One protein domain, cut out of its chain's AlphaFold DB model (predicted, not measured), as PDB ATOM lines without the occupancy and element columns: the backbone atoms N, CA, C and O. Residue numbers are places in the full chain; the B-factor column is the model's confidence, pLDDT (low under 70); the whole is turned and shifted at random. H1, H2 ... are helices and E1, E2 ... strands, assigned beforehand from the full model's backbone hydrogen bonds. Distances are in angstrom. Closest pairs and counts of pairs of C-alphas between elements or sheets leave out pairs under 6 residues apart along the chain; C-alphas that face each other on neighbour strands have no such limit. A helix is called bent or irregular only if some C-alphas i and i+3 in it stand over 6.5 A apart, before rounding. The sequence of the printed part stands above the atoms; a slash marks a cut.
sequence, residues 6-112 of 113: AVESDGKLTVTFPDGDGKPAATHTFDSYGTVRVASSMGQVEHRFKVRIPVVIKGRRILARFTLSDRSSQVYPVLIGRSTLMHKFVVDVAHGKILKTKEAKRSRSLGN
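Overview. This is residues 6 to 112 of the 113 residues of a protein of Candidatus Saccharibacteria bacterium (UniProt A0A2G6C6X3). Two small antiparallel sheets of three strands, loosely set together beside the E3 to E4 link, make the body; the bent E5 and E6 hairpin reaches away from the first sheet. The link of residues 68 to 81 runs through the middle, H1 grazes the second sheet, and residues 92 to 98 stick out on the way to H2, which lies apart from both sheets. The printed part has 107 residues, with six named strands and then two named helices, in the order E1 E2 E3 E4 E5 E6 H1 H2, and its class is mixed. Each sheet is a meander, each strand the antiparallel neighbour of the one before: E1 E2 E3 and E4 E5 E6. The whole is only just loose, close to compact, with a radius of gyration of the C-alphas of 15.9 A and spans of 43 by 38 by 31 A.

Arrangement. E1, residues 6 to 9, and E2, residues 12 to 18, form a hairpin at 158 degrees, with N 7 and O 14 at 2.9 A. E2 and E3, residues 24 to 30, form a hairpin at 159 degrees, with N 15 and O 28 at 2.8 A. E3 and E4, residues 33 to 39, meet only through their link. E4 and E5, residues 45 to 57, form a hairpin at 123 degrees, with N 36 and O 48 at 2.9 A. E5 and E6, residues 60 to 67, form a hairpin at 171 degrees, with N 53 and O 64 at 2.9 A. E5 bends by 82 degrees at residue 54, and E6 by 56 degrees at residue 63. Between the sheets, E2 and E5 are near each other, and the closest C-alphas of E2 and E4, those of Leu 13 and Tyr 33, are 7.0 A apart. H1, residues 82 to 85, only grazes the second sheet with its residues 83 to 85; its closest C-alpha pair with E6 is Thr 84 and Ala 64, 5.8 A. H2, residues 100 to 110, is apart from H1 and from E1 to E6. In H2 every O i to N i+4 pair is within hydrogen-bond range; H1 is too short for such a pair.

Along the chain. E1 begins at C-alpha 6 (131.390, 84.915, 9.469). E2 is 19.7 A long, E3 17.4 A, E4 19.5 A and E6 20.8 A. E5, the longest strand, measures 30.0 A and ends at C-alpha 57 (107.473, 84.241, 12.717). H2 measures 15.4 A and ends at C-alpha 110 (127.085, 60.236, 10.943).

Size, cuts and confidence. The C-alphas farthest apart, those of Asp 10 and Ala 94, are 47.0 A apart. The printed part has no cut. The links E6 to H1 and H1 to H2 are long, 14 residues each. The mean pLDDT of the printed part is 92.1, and residues 111 to 112 are under 70.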
ATOM      1  N   ALA A   6     131.481  83.693   8.685       96.69
ATOM      2  CA  ALA A   6     131.390  84.915   9.469       96.69
ATOM      3  C   ALA A   6     132.812  85.463   9.660       96.69
ATOM      4  O   ALA A   6     133.641  84.795  10.274       96.69
ATOM      5  N   VAL A   7     133.092  86.636   9.092       96.81
ATOM      6  CA  VAL A   7     134.413  87.281   9.117       96.81
ATOM      7  C   VAL A   7     134.278  88.663   9.730       96.81
ATOM      8  O   VAL A   7     133.441  89.458   9.306       96.81
ATOM      9  N   GLU A   8     135.102  88.937  10.730       96.75
ATOM     10  CA  GLU A   8     135.220  90.244  11.363       96.75
ATOM     11  C   GLU A   8     136.374  91.023  10.718       96.75
ATOM     12  O   GLU A   8     137.486  90.506  10.625       96.75
ATOM     13  N   SER A   9     136.104  92.244  10.253       96.62
ATOM     14  CA  SER A   9     137.102  93.184   9.722       96.62
ATOM     15  C   SER A   9     136.639  94.611   9.984       96.62
ATOM     16  O   SER A   9     135.457  94.912   9.820       96.62
ATOM     17  N   ASP A  10     137.557  95.486  10.394       94.69
ATOM     18  CA  ASP A  10     137.304  96.923  10.600       94.69
ATOM     19  C   ASP A  10     136.093  97.222  11.505       94.69
ATOM     20  O   ASP A  10     135.291  98.120  11.246       94.69
ATOM     21  N   GLY A  11     135.927  96.421  12.566       94.81
ATOM     22  CA  GLY A  11     134.823  96.558  13.525       94.81
ATOM     23  C   GLY A  11     133.448  96.173  12.971       94.81
ATOM     24  O   GLY A  11     132.428  96.463  13.598       94.81
ATOM     25  N   LYS A  12     133.397  95.526  11.803       97.62
ATOM     26  CA  LYS A  12     132.175  95.015  11.183       97.62
ATOM     27  C   LYS A  12     132.242  93.501  11.051       97.62
ATOM     28  O   LYS A  12     133.285  92.930  10.745       97.62
ATOM     29  N   LEU A  13     131.094  92.851  11.212       98.25
ATOM     30  CA  LEU A  13     130.957  91.416  10.990       98.25
ATOM     31  C   LEU A  13     130.232  91.163   9.669       98.25
ATOM     32  O   LEU A  13     129.041  91.452   9.554       98.25
ATOM     33  N   THR A  14     130.922  90.583   8.694       98.00
ATOM     34  CA  THR A  14     130.338  90.154   7.419       98.00
ATOM     35  C   THR A  14     129.997  88.670   7.479       98.00
ATOM     36  O   THR A  14     130.835  87.834   7.812       98.00
ATOM     37  N   VAL A  15     128.746  88.337   7.173       98.00
ATOM     38  CA  VAL A  15     128.181  86.995   7.326       98.00
ATOM     39  C   VAL A  15     127.544  86.552   6.021       98.00
ATOM     40  O   VAL A  15     126.691  87.257   5.485       98.00
ATOM     41  N   THR A  16     127.897  85.355   5.563       97.75
ATOM     42  CA  THR A  16     127.297  84.727   4.380       97.75
ATOM     43  C   THR A  16     126.349  83.614   4.812       97.75
ATOM     44  O   THR A  16     126.748  82.649   5.468       97.75
ATOM     45  N   PHE A  17     125.081  83.752   4.438       95.56
ATOM     46  CA  PHE A  17     124.017  82.791   4.695       95.56
ATOM     47  C   PHE A  17     123.807  81.879   3.480       95.56
ATOM     48  O   PHE A  17     123.843  82.362   2.342       95.56
ATOM     49  N   PRO A  18     123.571  80.578   3.709       95.50
ATOM     50  CA  PRO A  18     123.242  79.645   2.645       95.50
ATOM     51  C   PRO A  18     121.767  79.703   2.226       95.50
ATOM     52  O   PRO A  18     120.905  80.138   2.995       95.50
ATOM     53  N   ASP A  19     121.477  79.195   1.029       91.88
ATOM     54  CA  ASP A  19     120.135  78.814   0.587       91.88
ATOM     55  C   ASP A  19     119.716  77.441   1.156       91.88
ATOM     56  O   ASP A  19     120.356  76.870   2.046       91.88
ATOM     57  N   GLY A  20     118.602  76.900   0.653       85.12
ATOM     58  CA  GLY A  20     118.095  75.584   1.043       85.12
ATOM     59  C   GLY A  20     118.997  74.404   0.655       85.12
ATOM     60  O   GLY A  20     118.863  73.344   1.267       85.12
ATOM     61  N   ASP A  21     119.911  74.596  -0.300       87.31
ATOM     62  CA  ASP A  21     120.849  73.585  -0.801       87.31
ATOM     63  C   ASP A  21     122.264  73.758  -0.221       87.31
ATOM     64  O   ASP A  21     123.164  72.975  -0.524       87.31
ATOM     65  N   GLY A  22     122.478  74.769   0.627       89.00
ATOM     66  CA  GLY A  22     123.778  75.059   1.232       89.00
ATOM     67  C   GLY A  22     124.707  75.920   0.388       89.00
ATOM     68  O   GLY A  22     125.876  76.062   0.743       89.00
ATOM     69  N   LYS A  23     124.220  76.519  -0.700       92.62
ATOM     70  CA  LYS A  23     125.006  77.434  -1.536       92.62
ATOM     71  C   LYS A  23     124.896  78.866  -1.012       92.62
ATOM     72  O   LYS A  23     123.883  79.202  -0.405       92.62
ATOM     73  N   PRO A  24     125.901  79.732  -1.232       95.25
ATOM     74  CA  PRO A  24     125.820  81.135  -0.830       95.25
ATOM     75  C   PRO A  24     124.592  81.829  -1.429       95.25
ATOM     76  O   PRO A  24     124.408  81.809  -2.642       95.25
ATOM     77  N   ALA A  25     123.773  82.452  -0.580       93.62
ATOM     78  CA  ALA A  25     122.525  83.095  -0.998       93.62
ATOM     79  C   ALA A  25     122.486  84.587  -0.679       93.62
ATOM     80  O   ALA A  25     122.039  85.390  -1.493       93.62
ATOM     81  N   ALA A  26     122.932  84.964   0.519       93.81
ATOM     82  CA  ALA A  26     122.911  86.348   0.961       93.81
ATOM     83  C   ALA A  26     124.109  86.645   1.854       93.81
ATOM     84  O   ALA A  26     124.419  85.875   2.765       93.81
ATOM     85  N   THR A  27     124.730  87.796   1.633       97.00
ATOM     86  CA  THR A  27     125.782  88.323   2.499       97.00
ATOM     87  C   THR A  27     125.279  89.586   3.178       97.00
ATOM     88  O   THR A  27     124.717  90.473   2.534       97.00
ATOM     89  N   HIS A  28     125.465  89.662   4.492       96.88
ATOM     90  CA  HIS A  28     125.067  90.803   5.305       96.88
ATOM     91  C   HIS A  28     126.216  91.254   6.193       96.88
ATOM     92  O   HIS A  28     126.897  90.431   6.804       96.88
ATOM     93  N   THR A  29     126.373  92.567   6.310       97.81
ATOM     94  CA  THR A  29     127.332  93.189   7.218       97.81
ATOM     95  C   THR A  29     126.597  93.763   8.423       97.81
ATOM     96  O   THR A  29     125.562  94.413   8.281       97.81
ATOM     97  N   PHE A  30     127.125  93.497   9.615       97.62
ATOM     98  CA  PHE A  30     126.591  93.962  10.886       97.62
ATOM     99  C   PHE A  30     127.591  94.908  11.548       97.62
ATOM    100  O   PHE A  30     128.706  94.499  11.867       97.62
ATOM    101  N   ASP A  31     127.158  96.137  11.831       97.00
ATOM    102  CA  ASP A  31     127.934  97.104  12.625       97.00
ATOM    103  C   ASP A  31     127.825  96.836  14.139       97.00
ATOM    104  O   ASP A  31     128.563  97.394  14.942       97.00
ATOM    105  N   SER A  32     126.878  95.986  14.557       96.62
ATOM    106  CA  SER A  32     126.710  95.578  15.951       96.62
ATOM    107  C   SER A  32     126.510  94.072  16.056       96.62
ATOM    108  O   SER A  32     125.527  93.501  15.572       96.62
ATOM    109  N   TYR A  33     127.449  93.434  16.738       97.81
ATOM    110  CA  TYR A  33     127.463  92.015  17.054       97.81
ATOM    111  C   TYR A  33     128.077  91.829  18.442       97.81
ATOM    112  O   TYR A  33     128.609  92.753  19.050       97.81
ATOM    113  N   GLY A  34     127.957  90.627  18.980       96.56
ATOM    114  CA  GLY A  34     128.697  90.220  20.165       96.56
ATOM    115  C   GLY A  34     129.219  88.808  19.996       96.56
ATOM    116  O   GLY A  34     128.972  88.158  18.981       96.56
ATOM    117  N   THR A  35     129.884  88.303  21.024       95.69
ATOM    118  CA  THR A  35     130.324  86.912  21.097       95.69
ATOM    119  C   THR A  35     129.699  86.237  22.309       95.69
ATOM    120  O   THR A  35     129.284  86.875  23.278       95.69
ATOM    121  N   VAL A  36     129.544  84.922  22.237       94.25
ATOM    122  CA  VAL A  36     129.078  84.114  23.358       94.25
ATOM    123  C   VAL A  36     129.836  82.802  23.378       94.25
ATOM    124  O   VAL A  36     130.082  82.193  22.338       94.25
ATOM    125  N   ARG A  37     130.185  82.367  24.583       93.12
ATOM    126  CA  ARG A  37     130.794  81.070  24.830       93.12
ATOM    127  C   ARG A  37     129.691  80.013  24.907       93.12
ATOM    128  O   ARG A  37     128.783  80.129  25.730       93.12
ATOM    129  N   VAL A  38     129.742  79.013  24.035       85.12
ATOM    130  CA  VAL A  38     128.739  77.946  23.941       85.12
ATOM    131  C   VAL A  38     129.410  76.609  24.208       85.12
ATOM    132  O   VAL A  38     130.330  76.227  23.493       85.12
ATOM    133  N   ALA A  39     128.935  75.895  25.228       86.06
ATOM    134  CA  ALA A  39     129.327  74.513  25.464       86.06
ATOM    135  C   ALA A  39     128.508  73.581  24.560       86.06
ATOM    136  O   ALA A  39     127.284  73.711  24.457       86.06
ATOM    137  N   SER A  40     129.183  72.653  23.893       78.50
ATOM    138  CA  SER A  40     128.551  71.545  23.191       78.50
ATOM    139  C   SER A  40     128.143  70.457  24.186       78.50
ATOM    140  O   SER A  40     128.651  70.382  25.305       78.50
ATOM    141  N   SER A  41     127.251  69.564  23.760       75.38
ATOM    142  CA  SER A  41     126.880  68.369  24.529       75.38
ATOM    143  C   SER A  41     128.048  67.400  24.756       75.38
ATOM    144  O   SER A  41     127.910  66.469  25.536       75.38
ATOM    145  N   MET A  42     129.186  67.615  24.087       75.56
ATOM    146  CA  MET A  42     130.417  66.823  24.194       75.56
ATOM    147  C   MET A  42     131.492  67.546  25.031       75.56
ATOM    148  O   MET A  42     132.663  67.191  24.973       75.56
ATOM    149  N   GLY A  43     131.123  68.608  25.761       78.00
ATOM    150  CA  GLY A  43     132.024  69.360  26.646       78.00
ATOM    151  C   GLY A  43     132.947  70.360  25.943       78.00
ATOM    152  O   GLY A  43     133.617  71.145  26.611       78.00
ATOM    153  N   GLN A  44     132.952  70.389  24.608       85.12
ATOM    154  CA  GLN A  44     133.742  71.347  23.839       85.12
ATOM    155  C   GLN A  44     133.142  72.743  23.947       85.12
ATOM    156  O   GLN A  44     131.929  72.926  23.858       85.12
ATOM    157  N   VAL A  45     133.999  73.737  24.127       88.00
ATOM    158  CA  VAL A  45     133.596  75.130  24.269       88.00
ATOM    159  C   VAL A  45     133.964  75.882  23.000       88.00
ATOM    160  O   VAL A  45     135.121  75.893  22.598       88.00
ATOM    161  N   GLU A  46     132.989  76.563  22.408       89.12
ATOM    162  CA  GLU A  46     133.174  77.356  21.195       89.12
ATOM    163  C   GLU A  46     132.782  78.817  21.438       89.12
ATOM    164  O   GLU A  46     131.765  79.107  22.079       89.12
ATOM    165  N   HIS A  47     133.569  79.749  20.903       91.69
ATOM    166  CA  HIS A  47     133.201  81.158  20.835       91.69
ATOM    167  C   HIS A  47     132.412  81.405  19.554       91.69
ATOM    168  O   HIS A  47     132.920  81.213  18.456       91.69
ATOM    169  N   ARG A  48     131.158  81.838  19.692       94.88
ATOM    170  CA  ARG A  48     130.266  82.091  18.558       94.88
ATOM    171  C   ARG A  48     129.866  83.549  18.485       94.88
ATOM    172  O   ARG A  48     129.463  84.131  19.495       94.88
ATOM    173  N   PHE A  49     129.882  84.107  17.279       97.38
ATOM    174  CA  PHE A  49     129.284  85.411  17.018       97.38
ATOM    175  C   PHE A  49     127.780  85.386  17.263       97.38
ATOM    176  O   PHE A  49     127.107  84.363  17.108       97.38
ATOM    177  N   LYS A  50     127.232  86.537  17.632       96.88
ATOM    178  CA  LYS A  50     125.817  86.733  17.905       96.88
ATOM    179  C   LYS A  50     125.357  88.065  17.339       96.88
ATOM    180  O   LYS A  50     125.898  89.108  17.686       96.88
ATOM    181  N   VAL A  51     124.302  88.026  16.537       97.31
ATOM    182  CA  VAL A  51     123.754  89.193  15.831       97.31
ATOM    183  C   VAL A  51     122.268  89.369  16.125       97.31
ATOM    184  O   VAL A  51     121.584  88.427  16.544       97.31
ATOM    185  N   ARG A  52     121.757  90.588  15.928       96.81
ATOM    186  CA  ARG A  52     120.321  90.902  15.987       96.81
ATOM    187  C   ARG A  52     119.766  90.928  14.570       96.81
ATOM    188  O   ARG A  52     120.251  91.692  13.749       96.81
ATOM    189  N   ILE A  53     118.743  90.121  14.301       95.06
ATOM    190  CA  ILE A  53     118.126  90.018  12.975       95.06
ATOM    191  C   ILE A  53     116.608  90.199  13.121       95.06
ATOM    192  O   ILE A  53     115.999  89.534  13.972       95.06
ATOM    193  N   PRO A  54     115.976  91.103  12.348       95.56
ATOM    194  CA  PRO A  54     114.526  91.160  12.261       95.56
ATOM    195  C   PRO A  54     114.012  89.922  11.521       95.56
ATOM    196  O   PRO A  54     114.422  89.641  10.401       95.56
ATOM    197  N   VAL A  55     113.098  89.186  12.143       95.25
ATOM    198  CA  VAL A  55     112.504  87.971  11.576       95.25
ATOM    199  C   VAL A  55     110.989  88.044  11.638       95.25
ATOM    200  O   VAL A  55     110.423  88.680  12.528       95.25
ATOM    201  N   VAL A  56     110.328  87.372  10.701       96.44
ATOM    202  CA  VAL A  56     108.876  87.190  10.714       96.44
ATOM    203  C   VAL A  56     108.586  85.750  11.110       96.44
ATOM    204  O   VAL A  56     108.978  84.819  10.413       96.44
ATOM    205  N   ILE A  57     107.904  85.559  12.239       94.94
ATOM    206  CA  ILE A  57     107.473  84.241  12.717       94.94
ATOM    207  C   ILE A  57     105.952  84.263  12.794       94.94
ATOM    208  O   ILE A  57     105.388  85.083  13.517       94.94
ATOM    209  N   LYS A  58     105.289  83.385  12.026       92.50
ATOM    210  CA  LYS A  58     103.815  83.303  11.945       92.50
ATOM    211  C   LYS A  58     103.157  84.684  11.749       92.50
ATOM    212  O   LYS A  58     102.240  85.053  12.469       92.50
ATOM    213  N   GLY A  59     103.679  85.473  10.806       95.50
ATOM    214  CA  GLY A  59     103.167  86.812  10.474       95.50
ATOM    215  C   GLY A  59     103.592  87.940  11.422       95.50
ATOM    216  O   GLY A  59     103.439  89.108  11.081       95.50
ATOM    217  N   ARG A  60     104.195  87.640  12.578       96.06
ATOM    218  CA  ARG A  60     104.662  88.658  13.528       96.06
ATOM    219  C   ARG A  60     106.137  88.987  13.302       96.06
ATOM    220  O   ARG A  60     106.998  88.117  13.447       96.06
ATOM    221  N   ARG A  61     106.440  90.255  13.003       97.31
ATOM    222  CA  ARG A  61     107.818  90.764  12.904       97.31
ATOM    223  C   ARG A  61     108.392  91.026  14.300       97.31
ATOM    224  O   ARG A  61     107.807  91.769  15.083       97.31
ATOM    225  N   ILE A  62     109.536  90.422  14.614       96.56
ATOM    226  CA  ILE A  62     110.247  90.592  15.889       96.56
ATOM    227  C   ILE A  62     111.753  90.737  15.657       96.56
ATOM    228  O   ILE A  62     112.297  90.197  14.699       96.56
ATOM    229  N   LEU A  63     112.444  91.435  16.557       95.94
ATOM    230  CA  LEU A  63     113.905  91.487  16.563       95.94
ATOM    231  C   LEU A  63     114.453  90.365  17.452       95.94
ATOM    232  O   LEU A  63     114.273  90.398  18.671       95.94
ATOM    233  N   ALA A  64     115.119  89.381  16.851       96.12
ATOM    234  CA  ALA A  64     115.648  88.211  17.546       96.12
ATOM    235  C   ALA A  64     117.180  88.219  17.559       96.12
ATOM    236  O   ALA A  64     117.819  88.770  16.664       96.12
ATOM    237  N   ARG A  65     117.784  87.609  18.585       95.94
ATOM    238  CA  ARG A  65     119.236  87.391  18.637       95.94
ATOM    239  C   ARG A  65     119.556  85.972  18.195       95.94
ATOM    240  O   ARG A  65     119.012  85.031  18.771       95.94
ATOM    241  N   PHE A  66     120.494  85.823  17.270       96.00
ATOM    242  CA  PHE A  66     120.959  84.524  16.799       96.00
ATOM    243  C   PHE A  66     122.455  84.383  17.004       96.00
ATOM    244  O   PHE A  66     123.206  85.294  16.678       96.00
ATOM    245  N   THR A  67     122.875  83.231  17.519       95.81
ATOM    246  CA  THR A  67     124.277  82.811  17.470       95.81
ATOM    247  C   THR A  67     124.565  82.199  16.105       95.81
ATOM    248  O   THR A  67     123.773  81.376  15.630       95.81
ATOM    249  N   LEU A  68     125.672  82.580  15.491       96.12
ATOM    250  CA  LEU A  68     126.125  82.079  14.199       96.12
ATOM    251  C   LEU A  68     126.989  80.833  14.417       96.12
ATOM    252  O   LEU A  68     127.739  80.764  15.386       96.12
ATOM    253  N   SER A  69     126.804  79.821  13.580       93.56
ATOM    254  CA  SER A  69     127.520  78.544  13.665       93.56
ATOM    255  C   SER A  69     127.373  77.802  12.345       93.56
ATOM    256  O   SER A  69     126.282  77.868  11.762       93.56
ATOM    257  N   ASP A  70     128.370  77.017  11.944       91.81
ATOM    258  CA  ASP A  70     128.141  76.027  10.893       91.81
ATOM    259  C   ASP A  70     127.130  74.986  11.393       91.81
ATOM    260  O   ASP A  70     127.214  74.471  12.512       91.81
ATOM    261  N   ARG A  71     126.097  74.768  10.581       91.06
ATOM    262  CA  ARG A  71     125.022  73.813  10.826       91.06
ATOM    263  C   ARG A  71     124.691  72.969   9.597       91.06
ATOM    264  O   ARG A  71     123.583  72.444   9.497       91.06
ATOM    265  N   SER A  72     125.642  72.847   8.675       90.81
ATOM    266  CA  SER A  72     125.526  72.094   7.422       90.81
ATOM    267  C   SER A  72     125.093  70.641   7.633       90.81
ATOM    268  O   SER A  72     124.355  70.083   6.824       90.81
ATOM    269  N   SER A  73     125.480  70.034   8.759       89.69
ATOM    270  CA  SER A  73     125.110  68.657   9.091       89.69
ATOM    271  C   SER A  73     123.749  68.516   9.781       89.69
ATOM    272  O   SER A  73     123.284  67.390   9.942       89.69
ATOM    273  N   GLN A  74     123.095  69.592  10.239       91.12
ATOM    274  CA  GLN A  74     121.842  69.511  11.001       91.12
ATOM    275  C   GLN A  74     120.610  69.572  10.096       91.12
ATOM    276  O   GLN A  74     120.487  70.425   9.227       91.12
ATOM    277  N   VAL A  75     119.614  68.731  10.397       92.50
ATOM    278  CA  VAL A  75     118.313  68.747   9.697       92.50
ATOM    279  C   VAL A  75     117.588  70.087   9.855       92.50
ATOM    280  O   VAL A  75     116.890  70.522   8.940       92.50
ATOM    281  N   TYR A  76     117.756  70.742  11.007       92.06
ATOM    282  CA  TYR A  76     117.191  72.057  11.298       92.06
ATOM    283  C   TYR A  76     118.316  73.108  11.354       92.06
ATOM    284  O   TYR A  76     119.002  73.224  12.379       92.06
ATOM    285  N   PRO A  77     118.516  73.900  10.283       91.19
ATOM    286  CA  PRO A  77     119.627  74.856  10.190       91.19
ATOM    287  C   PRO A  77     119.443  76.094  11.089       91.19
ATOM    288  O   PRO A  77     120.398  76.796  11.436       91.19
ATOM    289  N   VAL A  78     118.213  76.365  11.532       92.69
ATOM    290  CA  VAL A  78     117.878  77.475  12.431       92.69
ATOM    291  C   VAL A  78     117.238  76.928  13.700       92.69
ATOM    292  O   VAL A  78     116.281  76.163  13.643       92.69
ATOM    293  N   LEU A  79     117.747  77.358  14.857       93.44
ATOM    294  CA  LEU A  79     117.104  77.126  16.148       93.44
ATOM    295  C   LEU A  79     116.456  78.413  16.639       93.44
ATOM    296  O   LEU A  79     117.091  79.471  16.640       93.44
ATOM    297  N   ILE A  80     115.222  78.294  17.114       94.06
ATOM    298  CA  ILE A  80     114.507  79.370  17.791       94.06
ATOM    299  C   ILE A  80     114.544  79.081  19.291       94.06
ATOM    300  O   ILE A  80     113.909  78.151  19.776       94.06
ATOM    301  N   GLY A  81     115.342  79.855  20.024       92.50
ATOM    302  CA  GLY A  81     115.512  79.664  21.462       92.50
ATOM    303  C   GLY A  81     114.366  80.246  22.293       92.50
ATOM    304  O   GLY A  81     113.668  81.169  21.865       92.50
ATOM    305  N   ARG A  82     114.251  79.779  23.544       95.38
ATOM    306  CA  ARG A  82     113.267  80.253  24.536       95.38
ATOM    307  C   ARG A  82     113.212  81.778  24.648       95.38
ATOM    308  O   ARG A  82     112.127  82.338  24.644       95.38
ATOM    309  N   SER A  83     114.356  82.466  24.693       92.94
ATOM    310  CA  SER A  83     114.401  83.934  24.823       92.94
ATOM    311  C   SER A  83     113.758  84.679  23.650       92.94
ATOM    312  O   SER A  83     113.314  85.810  23.814       92.94
ATOM    313  N   THR A  84     113.740  84.070  22.461       95.38
ATOM    314  CA  THR A  84     113.075  84.631  21.278       95.38
ATOM    315  C   THR A  84     111.559  84.453  21.362       95.38
ATOM    316  O   THR A  84     110.819  85.304  20.879       95.38
ATOM    317  N   LEU A  85     111.096  83.370  21.992       96.12
ATOM    318  CA  LEU A  85     109.680  83.012  22.115       96.12
ATOM    319  C   LEU A  85     108.999  83.656  23.331       96.12
ATOM    320  O   LEU A  85     107.805  83.948  23.287       96.12
ATOM    321  N   MET A  86     109.761  83.881  24.402       95.00
ATOM    322  CA  MET A  86     109.286  84.366  25.698       95.00
ATOM    323  C   MET A  86     108.426  85.630  25.553       95.00
ATOM    324  O   MET A  86     108.842  86.600  24.917       95.00
ATOM    325  N   HIS A  87     107.224  85.601  26.138       94.50
ATOM    326  CA  HIS A  87     106.198  86.658  26.066       94.50
ATOM    327  C   HIS A  87     105.726  87.030  24.645       94.50
ATOM    328  O   HIS A  87     105.136  88.091  24.444       94.50
ATOM    329  N   LYS A  88     106.002  86.196  23.634       94.94
ATOM    330  CA  LYS A  88     105.649  86.481  22.232       94.94
ATOM    331  C   LYS A  88     104.856  85.365  21.570       94.94
ATOM    332  O   LYS A  88     103.992  85.675  20.753       94.94
ATOM    333  N   PHE A  89     105.158  84.112  21.902       96.31
ATOM    334  CA  PHE A  89     104.550  82.929  21.298       96.31
ATOM    335  C   PHE A  89     104.395  81.810  22.329       96.31
ATOM    336  O   PHE A  89     105.181  81.716  23.272       96.31
ATOM    337  N   VAL A  90     103.417  80.937  22.095       95.12
ATOM    338  CA  VAL A  90     103.267  79.646  22.776       95.12
ATOM    339  C   VAL A  90     103.683  78.552  21.796       95.12
ATOM    340  O   VAL A  90     103.361  78.631  20.610       95.12
ATOM    341  N   VAL A  91     104.432  77.562  22.280       94.12
ATOM    342  CA  VAL A  91     104.809  76.382  21.495       94.12
ATOM    343  C   VAL A  91     103.946  75.219  21.949       94.12
ATOM    344  O   VAL A  91     104.068  74.772  23.085       94.12
ATOM    345  N   ASP A  92     103.098  74.738  21.050       94.31
ATOM    346  CA  ASP A  92     102.374  73.487  21.222       94.31
ATOM    347  C   ASP A  92     103.167  72.357  20.554       94.31
ATOM    348  O   ASP A  92     103.393  72.378  19.344       94.31
ATOM    349  N   VAL A  93     103.632  71.400  21.358       93.38
ATOM    350  CA  VAL A  93     104.477  70.282  20.910       93.38
ATOM    351  C   VAL A  93     103.676  69.098  20.370       93.38
ATOM    352  O   VAL A  93     104.265  68.214  19.751       93.38
ATOM    353  N   ALA A  94     102.356  69.073  20.579       94.94
ATOM    354  CA  ALA A  94     101.485  68.048  20.007       94.94
ATOM    355  C   ALA A  94     101.285  68.248  18.496       94.94
ATOM    356  O   ALA A  94     100.920  67.316  17.781       94.94
ATOM    357  N   HIS A  95     101.563  69.456  17.999       89.12
ATOM    358  CA  HIS A  95     101.355  69.846  16.614       89.12
ATOM    359  C   HIS A  95     102.674  70.182  15.912       89.12
ATOM    360  O   HIS A  95     103.579  70.797  16.469       89.12
ATOM    361  N   GLY A  96     102.768  69.824  14.630       87.00
ATOM    362  CA  GLY A  96     103.911  70.158  13.782       87.00
ATOM    363  C   GLY A  96     104.371  68.999  12.907       87.00
ATOM    364  O   GLY A  96     103.975  67.850  13.085       87.00
ATOM    365  N   LYS A  97     105.228  69.309  11.930       90.06
ATOM    366  CA  LYS A  97     105.820  68.316  11.030       90.06
ATOM    367  C   LYS A  97     107.265  68.053  11.437       90.06
ATOM    368  O   LYS A  97     108.147  68.860  11.153       90.06
ATOM    369  N   ILE A  98     107.500  66.907  12.063       88.38
ATOM    370  CA  ILE A  98     108.847  66.427  12.382       88.38
ATOM    371  C   ILE A  98     109.450  65.796  11.124       88.38
ATOM    372  O   ILE A  98     108.815  64.976  10.458       88.38
ATOM    373  N   LEU A  99     110.690  66.153  10.790       91.00
ATOM    374  CA  LEU A  99     111.387  65.669   9.596       91.00
ATOM    375  C   LEU A  99     112.063  64.302   9.829       91.00
ATOM    376  O   LEU A  99     113.230  64.122   9.480       91.00
ATOM    377  N   LYS A 100     111.315  63.323  10.367       89.94
ATOM    378  CA  LYS A 100     111.829  62.013  10.822       89.94
ATOM    379  C   LYS A 100     112.696  61.294   9.785       89.94
ATOM    380  O   LYS A 100     113.764  60.794  10.115       89.94
ATOM    381  N   THR A 101     112.284  61.272   8.515       92.25
ATOM    382  CA  THR A 101     113.059  60.626   7.440       92.25
ATOM    383  C   THR A 101     114.412  61.302   7.216       92.25
ATOM    384  O   THR A 101     115.413  60.616   7.013       92.25
ATOM    385  N   LYS A 102     114.466  62.643   7.281       91.00
ATOM    386  CA  LYS A 102     115.725  63.396   7.160       91.00
ATOM    387  C   LYS A 102     116.614  63.176   8.383       91.00
ATOM    388  O   LYS A 102     117.815  63.009   8.219       91.00
ATOM    389  N   GLU A 103     116.032  63.119   9.580       92.06
ATOM    390  CA  GLU A 103     116.763  62.810  10.817       92.06
ATOM    391  C   GLU A 103     117.351  61.400  10.787       92.06
ATOM    392  O   GLU A 103     118.543  61.241  11.026       92.06
ATOM    393  N   ALA A 104     116.568  60.394  10.388       90.00
ATOM    394  CA  ALA A 104     117.047  59.023  10.238       90.00
ATOM    395  C   ALA A 104     118.164  58.914   9.186       90.00
ATOM    396  O   ALA A 104     119.152  58.216   9.405       90.00
ATOM    397  N   LYS A 105     118.036  59.623   8.053       91.31
ATOM    398  CA  LYS A 105     119.089  59.680   7.028       91.31
ATOM    399  C   LYS A 105     120.375  60.307   7.579       91.31
ATOM    400  O   LYS A 105     121.436  59.728   7.383       91.31
ATOM    401  N   ARG A 106     120.270  61.432   8.295       89.50
ATOM    402  CA  ARG A 106     121.405  62.111   8.939       89.50
ATOM    403  C   ARG A 106     122.098  61.222   9.972       89.50
ATOM    404  O   ARG A 106     123.319  61.150   9.982       89.50
ATOM    405  N   SER A 107     121.343  60.566  10.853       88.50
ATOM    406  CA  SER A 107     121.938  59.704  11.881       88.50
ATOM    407  C   SER A 107     122.705  58.539  11.259       88.50
ATOM    408  O   SER A 107     123.802  58.237  11.710       88.50
ATOM    409  N   ARG A 108     122.181  57.939  10.178       90.25
ATOM    410  CA  ARG A 108     122.896  56.894   9.427       90.25
ATOM    411  C   ARG A 108     124.188  57.400   8.781       90.25
ATOM    412  O   ARG A 108     125.170  56.678   8.798       90.25
ATOM    413  N   SER A 109     124.207  58.620   8.239       86.88
ATOM    414  CA  SER A 109     125.417  59.176   7.616       86.88
ATOM    415  C   SER A 109     126.493  59.615   8.613       86.88
ATOM    416  O   SER A 109     127.624  59.814   8.200       86.88
ATOM    417  N   LEU A 110     126.146  59.818   9.890       79.44
ATOM    418  CA  LEU A 110     127.085  60.236  10.943       79.44
ATOM    419  C   LEU A 110     127.606  59.072  11.801       79.44
ATOM    420  O   LEU A 110     128.545  59.271  12.556       79.44
ATOM    421  N   GLY A 111     126.971  57.899  11.750       64.50
ATOM    422  CA  GLY A 111     127.323  56.734  12.573       64.50
ATOM    423  C   GLY A 111     128.214  55.712  11.867       64.50
ATOM    424  O   GLY A 111     128.151  54.542  12.221       64.50
ATOM    425  N   ASN A 112     128.950  56.123  10.832       45.72
ATOM    426  CA  ASN A 112     129.717  55.228   9.964       45.72
ATOM    427  C   ASN A 112     131.235  55.503   9.988       45.72
ATOM    428  O   ASN A 112     131.904  55.193   9.004       45.72
TER     429      ASN A 112